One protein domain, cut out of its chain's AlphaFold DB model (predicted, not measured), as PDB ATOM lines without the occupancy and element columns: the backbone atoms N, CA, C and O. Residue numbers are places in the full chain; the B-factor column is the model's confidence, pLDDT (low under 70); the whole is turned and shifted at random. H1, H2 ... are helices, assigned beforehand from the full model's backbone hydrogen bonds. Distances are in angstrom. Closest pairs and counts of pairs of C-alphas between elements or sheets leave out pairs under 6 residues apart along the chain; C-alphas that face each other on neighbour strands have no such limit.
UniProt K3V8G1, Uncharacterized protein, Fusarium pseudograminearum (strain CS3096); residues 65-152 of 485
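Overview. This is residues 65 to 152 of the 485 residues of an uncharacterized protein of Fusarium pseudograminearum (strain CS3096) (UniProt K3V8G1). Short helices gather loosely round H4, which lies in the middle, with H3, H5 and H6 about it and the small helices H1 and H2 at the rim. Residues 136 to 152, a tail with no named element, lie on the far side from H2. The printed part has 88 residues with six named helices, H1 to H6 in order, and no named strand; the class is all helix. The whole is compact, with a radius of gyration of the C-alphas of 12.5 A and spans of 36 by 29 by 23 A.

Arrangement. H1, residues 65 to 70, is close to but not clearly touching H4, residues 100 to 110; their closest C-alphas, of Thr 68 and Val 105, are 7.6 A apart. H2, residues 75 to 79, is likewise close to H4, the closest C-alphas being those of Arg 78 and Tyr 110, 7.2 A. H3, residues 85 to 92, touches H6, residues 127 to 135, closest at the C-alphas of Val 91 and Ala 128, 6.2 A, at a steep tilt of 68 degrees, only just short of about perpendicular. H3 only just touches H4, with 3 pairs of C-alphas within 8 A. H4 and H5, residues 117 to 124, form a helical hairpin at a shallow tilt of 20 degrees, opposite ways; they only just touch, with 3 pairs of C-alphas within 8 A, closest at Tyr 110 and Phe 123, 6.9 A. In all six helices every O i to N i+4 pair is within hydrogen-bond range.

Along the chain. H1 begins at C-alpha 65, (179.714, 306.564, 359.005). H4 is 15.2 A long and H6 12.5 A; H6 ends at C-alpha 135, (196.868, 313.805, 342.922).

Size, cuts and confidence. The C-alphas farthest apart, of Lys 75 and Trp 150, are 36.8 A apart. The printed part has no cut and no long link. Residues 65 to 73, 90, 92 to 98 and 145 to 152 have pLDDT under 70.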
ATOM      1  N   VAL A  65     179.636 307.497 357.872       46.91
ATOM      2  CA  VAL A  65     179.714 306.564 359.005       46.91
ATOM      3  C   VAL A  65     178.979 305.244 358.721       46.91
ATOM      4  O   VAL A  65     179.550 304.186 358.955       46.91
ATOM      5  N   SER A  66     177.765 305.265 358.155       46.31
ATOM      6  CA  SER A  66     177.011 304.047 357.790       46.31
ATOM      7  C   SER A  66     177.741 303.199 356.744       46.31
ATOM      8  O   SER A  66     177.927 302.003 356.941       46.31
ATOM      9  N   ALA A  67     178.251 303.808 355.671       49.34
ATOM     10  CA  ALA A  67     179.102 303.156 354.685       49.34
ATOM     11  C   ALA A  67     180.323 302.514 355.365       49.34
ATOM     12  O   ALA A  67     180.586 301.331 355.154       49.34
ATOM     13  N   THR A  68     181.001 303.250 356.255       52.94
ATOM     14  CA  THR A  68     182.130 302.741 357.055       52.94
ATOM     15  C   THR A  68     181.725 301.597 358.001       52.94
ATOM     16  O   THR A  68     182.494 300.658 358.173       52.94
ATOM     17  N   HIS A  69     180.504 301.593 358.545       49.81
ATOM     18  CA  HIS A  69     179.951 300.485 359.339       49.81
ATOM     19  C   HIS A  69     179.582 299.258 358.483       49.81
ATOM     20  O   HIS A  69     179.823 298.122 358.893       49.81
ATOM     21  N   ARG A  70     179.036 299.452 357.273       51.75
ATOM     22  CA  ARG A  70     178.763 298.365 356.311       51.75
ATOM     23  C   ARG A  70     180.068 297.711 355.826       51.75
ATOM     24  O   ARG A  70     180.084 296.528 355.484       51.75
ATOM     25  N   LEU A  71     181.175 298.451 355.853       57.69
ATOM     26  CA  LEU A  71     182.535 298.000 355.554       57.69
ATOM     27  C   LEU A  71     183.191 297.301 356.763       57.69
ATOM     28  O   LEU A  71     184.110 297.825 357.387       57.69
ATOM     29  N   HIS A  72     182.748 296.078 357.072       60.88
ATOM     30  CA  HIS A  72     183.279 295.264 358.176       60.88
ATOM     31  C   HIS A  72     184.827 295.225 358.230       60.88
ATOM     32  O   HIS A  72     185.503 294.607 357.397       60.88
ATOM     33  N   ILE A  73     185.403 295.839 359.270       67.31
ATOM     34  CA  ILE A  73     186.852 295.901 359.505       67.31
ATOM     35  C   ILE A  73     187.326 294.574 360.125       67.31
ATOM     36  O   ILE A  73     187.521 294.451 361.335       67.31
ATOM     37  N   THR A  74     187.498 293.548 359.288       75.50
ATOM     38  CA  THR A  74     187.926 292.210 359.730       75.50
ATOM     39  C   THR A  74     189.327 292.208 360.366       75.50
ATOM     40  O   THR A  74     190.163 293.080 360.099       75.50
ATOM     41  N   LYS A  75     189.639 291.163 361.152       74.06
ATOM     42  CA  LYS A  75     191.003 290.900 361.664       74.06
ATOM     43  C   LYS A  75     192.039 290.850 360.520       74.06
ATOM     44  O   LYS A  75     193.155 291.336 360.690       74.06
ATOM     45  N   THR A  76     191.655 290.342 359.345       76.31
ATOM     46  CA  THR A  76     192.479 290.323 358.122       76.31
ATOM     47  C   THR A  76     192.725 291.730 357.577       76.31
ATOM     48  O   THR A  76     193.865 292.069 357.269       76.31
ATOM     49  N   ASN A  77     191.697 292.583 357.543       78.12
ATOM     50  CA  ASN A  77     191.814 293.971 357.088       78.12
ATOM     51  C   ASN A  77     192.716 294.792 358.037       78.12
ATOM     52  O   ASN A  77     193.520 295.591 357.573       78.12
ATOM     53  N   ARG A  78     192.669 294.553 359.362       71.75
ATOM     54  CA  ARG A  78     193.598 295.181 360.338       71.75
ATOM     55  C   ARG A  78     195.059 294.711 360.226       71.75
ATOM     56  O   ARG A  78     195.949 295.406 360.723       71.75
ATOM     57  N   LYS A  79     195.320 293.537 359.639       76.38
ATOM     58  CA  LYS A  79     196.684 293.074 359.307       76.38
ATOM     59  C   LYS A  79     197.154 293.613 357.954       76.38
ATOM     60  O   LYS A  79     198.323 293.952 357.815       76.38
ATOM     61  N   HIS A  80     196.245 293.711 356.988       79.00
ATOM     62  CA  HIS A  80     196.528 294.117 355.614       79.00
ATOM     63  C   HIS A  80     195.467 295.133 355.151       79.00
ATOM     64  O   HIS A  80     194.402 294.713 354.688       79.00
ATOM     65  N   PRO A  81     195.734 296.453 355.239       77.88
ATOM     66  CA  PRO A  81     194.800 297.497 354.792       77.88
ATOM     67  C   PRO A  81     194.348 297.317 353.336       77.88
ATOM     68  O   PRO A  81     193.195 297.577 353.000       77.88
ATOM     69  N   SER A  82     195.224 296.755 352.497       78.75
ATOM     70  CA  SER A  82     194.955 296.374 351.108       78.75
ATOM     71  C   SER A  82     193.856 295.325 350.914       78.75
ATOM     72  O   SER A  82     193.340 295.177 349.806       78.75
ATOM     73  N   ASN A  83     193.457 294.607 351.971       81.19
ATOM     74  CA  ASN A  83     192.308 293.709 351.929       81.19
ATOM     75  C   ASN A  83     190.963 294.402 352.192       81.19
ATOM     76  O   ASN A  83     189.923 293.812 351.891       81.19
ATOM     77  N   HIS A  84     190.961 295.639 352.697       82.06
ATOM     78  CA  HIS A  84     189.734 296.391 352.939       82.06
ATOM     79  C   HIS A  84     188.991 296.686 351.630       82.06
ATOM     80  O   HIS A  84     189.617 297.046 350.632       82.06
ATOM     81  N   LYS A  85     187.653 296.585 351.627       81.69
ATOM     82  CA  LYS A  85     186.872 296.736 350.389       81.69
ATOM     83  C   LYS A  85     187.095 298.103 349.729       81.69
ATOM     84  O   LYS A  85     187.421 298.112 348.553       81.69
ATOM     85  N   LEU A  86     187.062 299.224 350.465       76.62
ATOM     86  CA  LEU A  86     187.381 300.545 349.880       76.62
ATOM     87  C   LEU A  86     188.774 300.604 349.239       76.62
ATOM     88  O   LEU A  86     188.946 301.290 348.240       76.62
ATOM     89  N   TRP A  87     189.763 299.903 349.801       78.00
ATOM     90  CA  TRP A  87     191.105 299.880 349.224       78.00
ATOM     91  C   TRP A  87     191.115 299.091 347.916       78.00
ATOM     92  O   TRP A  87     191.649 299.582 346.928       78.00
ATOM     93  N   LYS A  88     190.512 297.895 347.876       79.94
ATOM     94  CA  LYS A  88     190.388 297.121 346.627       79.94
ATOM     95  C   LYS A  88     189.610 297.914 345.583       79.94
ATOM     96  O   LYS A  88     190.127 298.185 344.506       79.94
ATOM     97  N   ASP A  89     188.422 298.372 345.948       73.50
ATOM     98  CA  ASP A  89     187.521 299.126 345.087       73.50
ATOM     99  C   ASP A  89     188.213 300.368 344.484       73.50
ATOM    100  O   ASP A  89     188.162 300.551 343.270       73.50
ATOM    101  N   ALA A  90     188.932 301.170 345.279       69.00
ATOM    102  CA  ALA A  90     189.584 302.398 344.805       69.00
ATOM    103  C   ALA A  90     190.999 302.209 344.206       69.00
ATOM    104  O   ALA A  90     191.479 303.099 343.507       69.00
ATOM    105  N   VAL A  91     191.689 301.084 344.448       71.19
ATOM    106  CA  VAL A  91     193.031 300.820 343.877       71.19
ATOM    107  C   VAL A  91     192.986 299.881 342.674       71.19
ATOM    108  O   VAL A  91     193.694 300.137 341.703       71.19
ATOM    109  N   SER A  92     192.187 298.807 342.717       68.38
ATOM    110  CA  SER A  92     192.211 297.732 341.712       68.38
ATOM    111  C   SER A  92     191.104 297.798 340.662       68.38
ATOM    112  O   SER A  92     191.177 297.053 339.691       68.38
ATOM    113  N   THR A  93     190.067 298.630 340.828       60.12
ATOM    114  CA  THR A  93     189.072 298.815 339.750       60.12
ATOM    115  C   THR A  93     189.493 299.867 338.731       60.12
ATOM    116  O   THR A  93     189.016 299.814 337.602       60.12
ATOM    117  N   ASP A  94     190.298 300.847 339.164       58.75
ATOM    118  CA  ASP A  94     190.620 302.129 338.505       58.75
ATOM    119  C   ASP A  94     189.414 302.994 338.065       58.75
ATOM    120  O   ASP A  94     189.568 304.125 337.616       58.75
ATOM    121  N   LYS A  95     188.193 302.484 338.260       52.69
ATOM    122  CA  LYS A  95     186.901 303.102 337.920       52.69
ATOM    123  C   LYS A  95     186.352 303.968 339.049       52.69
ATOM    124  O   LYS A  95     185.531 304.848 338.807       52.69
ATOM    125  N   LEU A  96     186.756 303.686 340.287       56.22
ATOM    126  CA  LEU A  96     186.347 304.448 341.459       56.22
ATOM    127  C   LEU A  96     187.375 305.532 341.763       56.22
ATOM    128  O   LEU A  96     188.509 305.269 342.154       56.22
ATOM    129  N   ASP A  97     186.929 306.768 341.572       58.03
ATOM    130  CA  ASP A  97     187.678 307.995 341.796       58.03
ATOM    131  C   ASP A  97     188.185 308.053 343.250       58.03
ATOM    132  O   ASP A  97     187.400 308.265 344.180       58.03
ATOM    133  N   TYR A  98     189.493 307.840 343.461       68.06
ATOM    134  CA  TYR A  98     190.103 307.881 344.792       68.06
ATOM    135  C   TYR A  98     190.114 309.328 345.305       68.06
ATOM    136  O   TYR A  98     191.061 310.095 345.110       68.06
ATOM    137  N   ASN A  99     188.999 309.719 345.917       73.31
ATOM    138  CA  ASN A  99     188.771 311.055 346.445       73.31
ATOM    139  C   ASN A  99     189.324 311.207 347.871       73.31
ATOM    140  O   ASN A  99     189.566 310.230 348.584       73.31
ATOM    141  N   TRP A 100     189.491 312.460 348.298       79.06
ATOM    142  CA  TRP A 100     190.005 312.799 349.625       79.06
ATOM    143  C   TRP A 100     189.176 312.213 350.782       79.06
ATOM    144  O   TRP A 100     189.738 311.793 351.787       79.06
ATOM    145  N   GLY A 101     187.851 312.112 350.641       79.00
ATOM    146  CA  GLY A 101     186.987 311.523 351.670       79.00
ATOM    147  C   GLY A 101     187.291 310.041 351.919       79.00
ATOM    148  O   GLY A 101     187.446 309.631 353.065       79.00
ATOM    149  N   ILE A 102     187.452 309.251 350.852       80.81
ATOM    150  CA  ILE A 102     187.844 307.831 350.933       80.81
ATOM    151  C   ILE A 102     189.241 307.688 351.552       80.81
ATOM    152  O   ILE A 102     189.470 306.779 352.355       80.81
ATOM    153  N   TRP A 103     190.159 308.605 351.234       86.25
ATOM    154  CA  TRP A 103     191.472 308.649 351.874       86.25
ATOM    155  C   TRP A 103     191.379 308.901 353.382       86.25
ATOM    156  O   TRP A 103     191.980 308.152 354.153       86.25
ATOM    157  N   LEU A 104     190.579 309.879 353.819       84.81
ATOM    158  CA  LEU A 104     190.373 310.164 355.242       84.81
ATOM    159  C   LEU A 104     189.792 308.960 356.005       84.81
ATOM    160  O   LEU A 104     190.260 308.695 357.110       84.81
ATOM    161  N   VAL A 105     188.860 308.179 355.427       83.00
ATOM    162  CA  VAL A 105     188.398 306.905 356.036       83.00
ATOM    163  C   VAL A 105     189.580 305.970 356.290       83.00
ATOM    164  O   VAL A 105     189.761 305.435 357.384       83.00
ATOM    165  N   LEU A 106     190.385 305.738 355.252       84.62
ATOM    166  CA  LEU A 106     191.432 304.726 355.282       84.62
ATOM    167  C   LEU A 106     192.609 305.156 356.165       84.62
ATOM    168  O   LEU A 106     193.144 304.314 356.888       84.62
ATOM    169  N   ARG A 107     192.944 306.452 356.206       87.00
ATOM    170  CA  ARG A 107     193.896 307.006 357.177       87.00
ATOM    171  C   ARG A 107     193.367 306.874 358.605       87.00
ATOM    172  O   ARG A 107     194.081 306.339 359.454       87.00
ATOM    173  N   ALA A 108     192.107 307.243 358.849       82.75
ATOM    174  CA  ALA A 108     191.502 307.169 360.176       82.75
ATOM    175  C   ALA A 108     191.556 305.751 360.775       82.75
ATOM    176  O   ALA A 108     191.850 305.612 361.959       82.75
ATOM    177  N   ILE A 109     191.325 304.711 359.959       81.75
ATOM    178  CA  ILE A 109     191.280 303.299 360.390       81.75
ATOM    179  C   ILE A 109     192.672 302.640 360.464       81.75
ATOM    180  O   ILE A 109     192.930 301.826 361.357       81.75
ATOM    181  N   TYR A 110     193.569 302.927 359.513       83.38
ATOM    182  CA  TYR A 110     194.815 302.161 359.330       83.38
ATOM    183  C   TYR A 110     196.098 302.919 359.674       83.38
ATOM    184  O   TYR A 110     197.164 302.305 359.732       83.38
ATOM    185  N   TYR A 111     196.000 304.218 359.946       86.38
ATOM    186  CA  TYR A 111     197.128 305.066 360.314       86.38
ATOM    187  C   TYR A 111     196.868 305.768 361.659       86.38
ATOM    188  O   TYR A 111     197.606 305.538 362.619       86.38
ATOM    189  N   ASP A 112     195.762 306.510 361.782       80.25
ATOM    190  CA  ASP A 112     195.452 307.335 362.963       80.25
ATOM    191  C   ASP A 112     195.013 306.518 364.200       80.25
ATOM    192  O   ASP A 112     195.054 307.027 365.323       80.25
ATOM    193  N   THR A 113     194.577 305.263 364.038       76.88
ATOM    194  CA  THR A 113     194.226 304.335 365.142       76.88
ATOM    195  C   THR A 113     195.184 303.159 365.313       76.88
ATOM    196  O   THR A 113     194.910 302.262 366.107       76.88
ATOM    197  N   VAL A 114     196.293 303.127 364.574       80.88
ATOM    198  CA  VAL A 114     197.268 302.033 364.643       80.88
ATOM    199  C   VAL A 114     198.532 302.534 365.323       80.88
ATOM    200  O   VAL A 114     199.203 303.407 364.789       80.88
ATOM    201  N   ASP A 115     198.876 301.980 366.484       76.38
ATOM    202  CA  ASP A 115     200.047 302.417 367.265       76.38
ATOM    203  C   ASP A 115     201.365 301.745 366.818       76.38
ATOM    204  O   ASP A 115     202.453 302.170 367.194       76.38
ATOM    205  N   SER A 116     201.288 300.716 365.962       84.69
ATOM    206  CA  SER A 116     202.456 300.048 365.365       84.69
ATOM    207  C   SER A 116     203.038 300.870 364.210       84.69
ATOM    208  O   SER A 116     202.401 301.034 363.164       84.69
ATOM    209  N   GLN A 117     204.278 301.332 364.385       83.94
ATOM    210  CA  GLN A 117     204.997 302.136 363.394       83.94
ATOM    211  C   GLN A 117     205.221 301.384 362.071       83.94
ATOM    212  O   GLN A 117     205.047 301.972 361.008       83.94
ATOM    213  N   ASP A 118     205.499 300.077 362.107       83.56
ATOM    214  CA  ASP A 118     205.689 299.263 360.893       83.56
ATOM    215  C   ASP A 118     204.418 299.209 360.038       83.56
ATOM    216  O   ASP A 118     204.469 299.285 358.809       83.56
ATOM    217  N   ARG A 119     203.245 299.140 360.685       79.50
ATOM    218  CA  ARG A 119     201.950 299.189 359.990       79.50
ATOM    219  C   ARG A 119     201.654 300.581 359.445       79.50
ATOM    220  O   ARG A 119     201.194 300.680 358.310       79.50
ATOM    221  N   ARG A 120     201.973 301.645 360.196       84.88
ATOM    222  CA  ARG A 120     201.912 303.027 359.686       84.88
ATOM    223  C   ARG A 120     202.802 303.206 358.458       84.88
ATOM    224  O   ARG A 120     202.360 303.809 357.485       84.88
ATOM    225  N   GLN A 121     204.011 302.645 358.459       86.62
ATOM    226  CA  GLN A 121     204.925 302.732 357.321       86.62
ATOM    227  C   GLN A 121     204.469 301.864 356.137       86.62
ATOM    228  O   GLN A 121     204.538 302.307 354.996       86.62
ATOM    229  N   SER A 122     203.922 300.671 356.388       84.44
ATOM    230  CA  SER A 122     203.305 299.830 355.351       84.44
ATOM    231  C   SER A 122     202.084 300.502 354.703       84.44
ATOM    232  O   SER A 122     201.902 300.385 353.494       84.44
ATOM    233  N   PHE A 123     201.286 301.247 355.475       87.19
ATOM    234  CA  PHE A 123     200.200 302.080 354.954       87.19
ATOM    235  C   PHE A 123     200.736 303.273 354.142       87.19
ATOM    236  O   PHE A 123     200.290 303.484 353.016       87.19
ATOM    237  N   ARG A 124     201.733 304.004 354.673       89.19
ATOM    238  CA  ARG A 124     202.413 305.126 353.993       89.19
ATOM    239  C   ARG A 124     203.027 304.739 352.648       89.19
ATOM    240  O   ARG A 124     202.957 305.520 351.710       89.19
ATOM    241  N   ASN A 125     203.591 303.537 352.555       89.00
ATOM    242  CA  ASN A 125     204.234 303.009 351.349       89.00
ATOM    243  C   ASN A 125     203.254 302.243 350.430       89.00
ATOM    244  O   ASN A 125     203.685 301.596 349.477       89.00
ATOM    245  N   GLY A 126     201.950 302.239 350.726       86.06
ATOM    246  CA  GLY A 126     200.954 301.515 349.938       86.06
ATOM    247  C   GLY A 126     200.514 302.279 348.685       86.06
ATOM    248  O   GLY A 126     200.377 303.494 348.715       86.06
ATOM    249  N   VAL A 127     200.179 301.558 347.607       84.50
ATOM    250  CA  VAL A 127     199.768 302.125 346.296       84.50
ATOM    251  C   VAL A 127     198.662 303.193 346.399       84.50
ATOM    252  O   VAL A 127     198.648 304.153 345.635       84.50
ATOM    253  N   ALA A 128     197.745 303.055 347.362       82.06
ATOM    254  CA  ALA A 128     196.722 304.057 347.659       82.06
ATOM    255  C   ALA A 128     197.305 305.410 348.111       82.06
ATOM    256  O   ALA A 128     196.846 306.459 347.667       82.06
ATOM    257  N   ALA A 129     198.323 305.370 348.975       87.56
ATOM    258  CA  ALA A 129     199.040 306.537 349.468       87.56
ATOM    259  C   ALA A 129     199.872 307.196 348.354       87.56
ATOM    260  O   ALA A 129     199.920 308.420 348.262       87.56
ATOM    261  N   THR A 130     200.456 306.395 347.457       87.56
ATOM    262  CA  THR A 130     201.124 306.897 346.249       87.56
ATOM    263  C   THR A 130     200.136 307.650 345.354       87.56
ATOM    264  O   THR A 130     200.339 308.833 345.095       87.56
ATOM    265  N   LYS A 131     199.012 307.023 344.969       83.88
ATOM    266  CA  LYS A 131     197.984 307.663 344.126       83.88
ATOM    267  C   LYS A 131     197.443 308.956 344.748       83.88
ATOM    268  O   LYS A 131     197.390 309.988 344.083       83.88
ATOM    269  N   ILE A 132     197.062 308.954 346.028       84.25
ATOM    270  CA  ILE A 132     196.503 310.165 346.649       84.25
ATOM    271  C   ILE A 132     197.544 311.300 346.757       84.25
ATOM    272  O   ILE A 132     197.175 312.453 346.538       84.25
ATOM    273  N   ALA A 133     198.834 311.000 346.980       87.31
ATOM    274  CA  ALA A 133     199.920 311.990 346.931       87.31
ATOM    275  C   ALA A 133     200.180 312.526 345.510       87.31
ATOM    276  O   ALA A 133     200.396 313.723 345.328       87.31
ATOM    277  N   GLU A 134     200.134 311.660 344.491       85.44
ATOM    278  CA  GLU A 134     200.286 312.045 343.080       85.44
ATOM    279  C   GLU A 134     199.185 312.998 342.606       85.44
ATOM    280  O   GLU A 134     199.446 313.861 341.768       85.44
ATOM    281  N   ARG A 135     197.968 312.862 343.147       80.12
ATOM    282  CA  ARG A 135     196.868 313.805 342.922       80.12
ATOM    283  C   ARG A 135     197.073 315.081 343.733       80.12
ATOM    284  O   ARG A 135     197.212 316.157 343.160       80.12
ATOM    285  N   TYR A 136     197.120 314.968 345.057       81.69
ATOM    286  CA  TYR A 136     197.165 316.106 345.976       81.69
ATOM    287  C   TYR A 136     198.604 316.575 346.242       81.69
ATOM    288  O   TYR A 136     199.072 316.633 347.377       81.69
ATOM    289  N   LYS A 137     199.322 316.916 345.162       83.12
ATOM    290  CA  LYS A 137     200.719 317.371 345.221       83.12
ATOM    291  C   LYS A 137     200.843 318.624 346.091       83.12
ATOM    292  O   LYS A 137     200.137 319.606 345.880       83.12
ATOM    293  N   GLY A 138     201.757 318.588 347.059       81.94
ATOM    294  CA  GLY A 138     201.964 319.677 348.020       81.94
ATOM    295  C   GLY A 138     200.987 319.697 349.205       81.94
ATOM    296  O   GLY A 138     201.131 320.559 350.061       81.94
ATOM    297  N   THR A 139     200.037 318.759 349.284       84.62
ATOM    298  CA  THR A 139     199.300 318.440 350.522       84.62
ATOM    299  C   THR A 139     200.061 317.346 351.283       84.62
ATOM    300  O   THR A 139     200.454 316.342 350.680       84.62
ATOM    301  N   ASP A 140     200.240 317.474 352.600       88.06
ATOM    302  CA  ASP A 140     200.681 316.355 353.438       88.06
ATOM    303  C   ASP A 140     199.487 315.438 353.710       88.06
ATOM    304  O   ASP A 140     198.712 315.611 354.651       88.06
ATOM    305  N   ILE A 141     199.355 314.407 352.878       87.81
ATOM    306  CA  ILE A 141     198.248 313.448 352.939       87.81
ATOM    307  C   ILE A 141     198.110 312.740 354.302       87.81
ATOM    308  O   ILE A 141     197.043 312.195 354.602       87.81
ATOM    309  N   PHE A 142     199.144 312.728 355.149       89.38
ATOM    310  CA  PHE A 142     199.106 312.074 356.459       89.38
ATOM    311  C   PHE A 142     198.741 313.020 357.601       89.38
ATOM    312  O   PHE A 142     198.169 312.551 358.582       89.38
ATOM    313  N   ASN A 143     199.035 314.314 357.472       83.44
ATOM    314  CA  ASN A 143     198.811 315.301 358.527       83.44
ATOM    315  C   ASN A 143     197.634 316.250 358.229       83.44
ATOM    316  O   ASN A 143     196.878 316.581 359.142       83.44
ATOM    317  N   ASP A 144     197.409 316.623 356.968       77.81
ATOM    318  CA  ASP A 144     196.362 317.577 356.591       77.81
ATOM    319  C   ASP A 144     194.953 316.974 356.727       77.81
ATOM    320  O   ASP A 144     194.717 315.787 356.474       77.81
ATOM    321  N   THR A 145     193.975 317.791 357.118       69.94
ATOM    322  CA  THR A 145     192.553 317.398 357.192       69.94
ATOM    323  C   THR A 145     191.782 317.726 355.913       69.94
ATOM    324  O   THR A 145     190.819 317.040 355.569       69.94
ATOM    325  N   SER A 146     192.224 318.744 355.180       68.94
ATOM    326  CA  SER A 146     191.676 319.200 353.899       68.94
ATOM    327  C   SER A 146     192.804 319.301 352.873       68.94
ATOM    328  O   SER A 146     193.890 319.735 353.251       68.94
ATOM    329  N   PRO A 147     192.568 318.973 351.593       68.25
ATOM    330  CA  PRO A 147     193.575 319.169 350.562       68.25
ATOM    331  C   PRO A 147     193.772 320.661 350.279       68.25
ATOM    332  O   PRO A 147     192.868 321.469 350.525       68.25
ATOM    333  N   THR A 148     194.900 321.027 349.666       59.28
ATOM    334  CA  THR A 148     194.986 322.327 348.991       59.28
ATOM    335  C   THR A 148     193.884 322.430 347.918       59.28
ATOM    336  O   THR A 148     193.574 321.444 347.237       59.28
ATOM    337  N   PRO A 149     193.203 323.586 347.805       60.97
ATOM    338  CA  PRO A 149     191.945 323.670 347.072       60.97
ATOM    339  C   PRO A 149     192.134 323.545 345.552       60.97
ATOM    340  O   PRO A 149     193.136 323.982 344.995       60.97
ATOM    341  N   TRP A 150     191.118 322.990 344.882       53.97
ATOM    342  CA  TRP A 150     190.997 322.907 343.417       53.97
ATOM    343  C   TRP A 150     192.092 322.130 342.662       53.97
ATOM    344  O   TRP A 150     192.396 322.443 341.513       53.97
ATOM    345  N   VAL A 151     192.605 321.034 343.231       60.75
ATOM    346  CA  VAL A 151     193.272 319.995 342.421       60.75
ATOM    347  C   VAL A 151     192.257 319.400 341.425       60.75
ATOM    348  O   VAL A 151     191.269 318.800 341.868       60.75
ATOM    349  N   PRO A 152     192.456 319.530 340.096       58.22
ATOM    350  CA  PRO A 152     191.524 318.991 339.111       58.22
ATOM    351  C   PRO A 152     191.477 317.458 339.163       58.22
ATOM    352  O   PRO A 152     192.439 316.784 339.535       58.22
TER     353      PRO A 152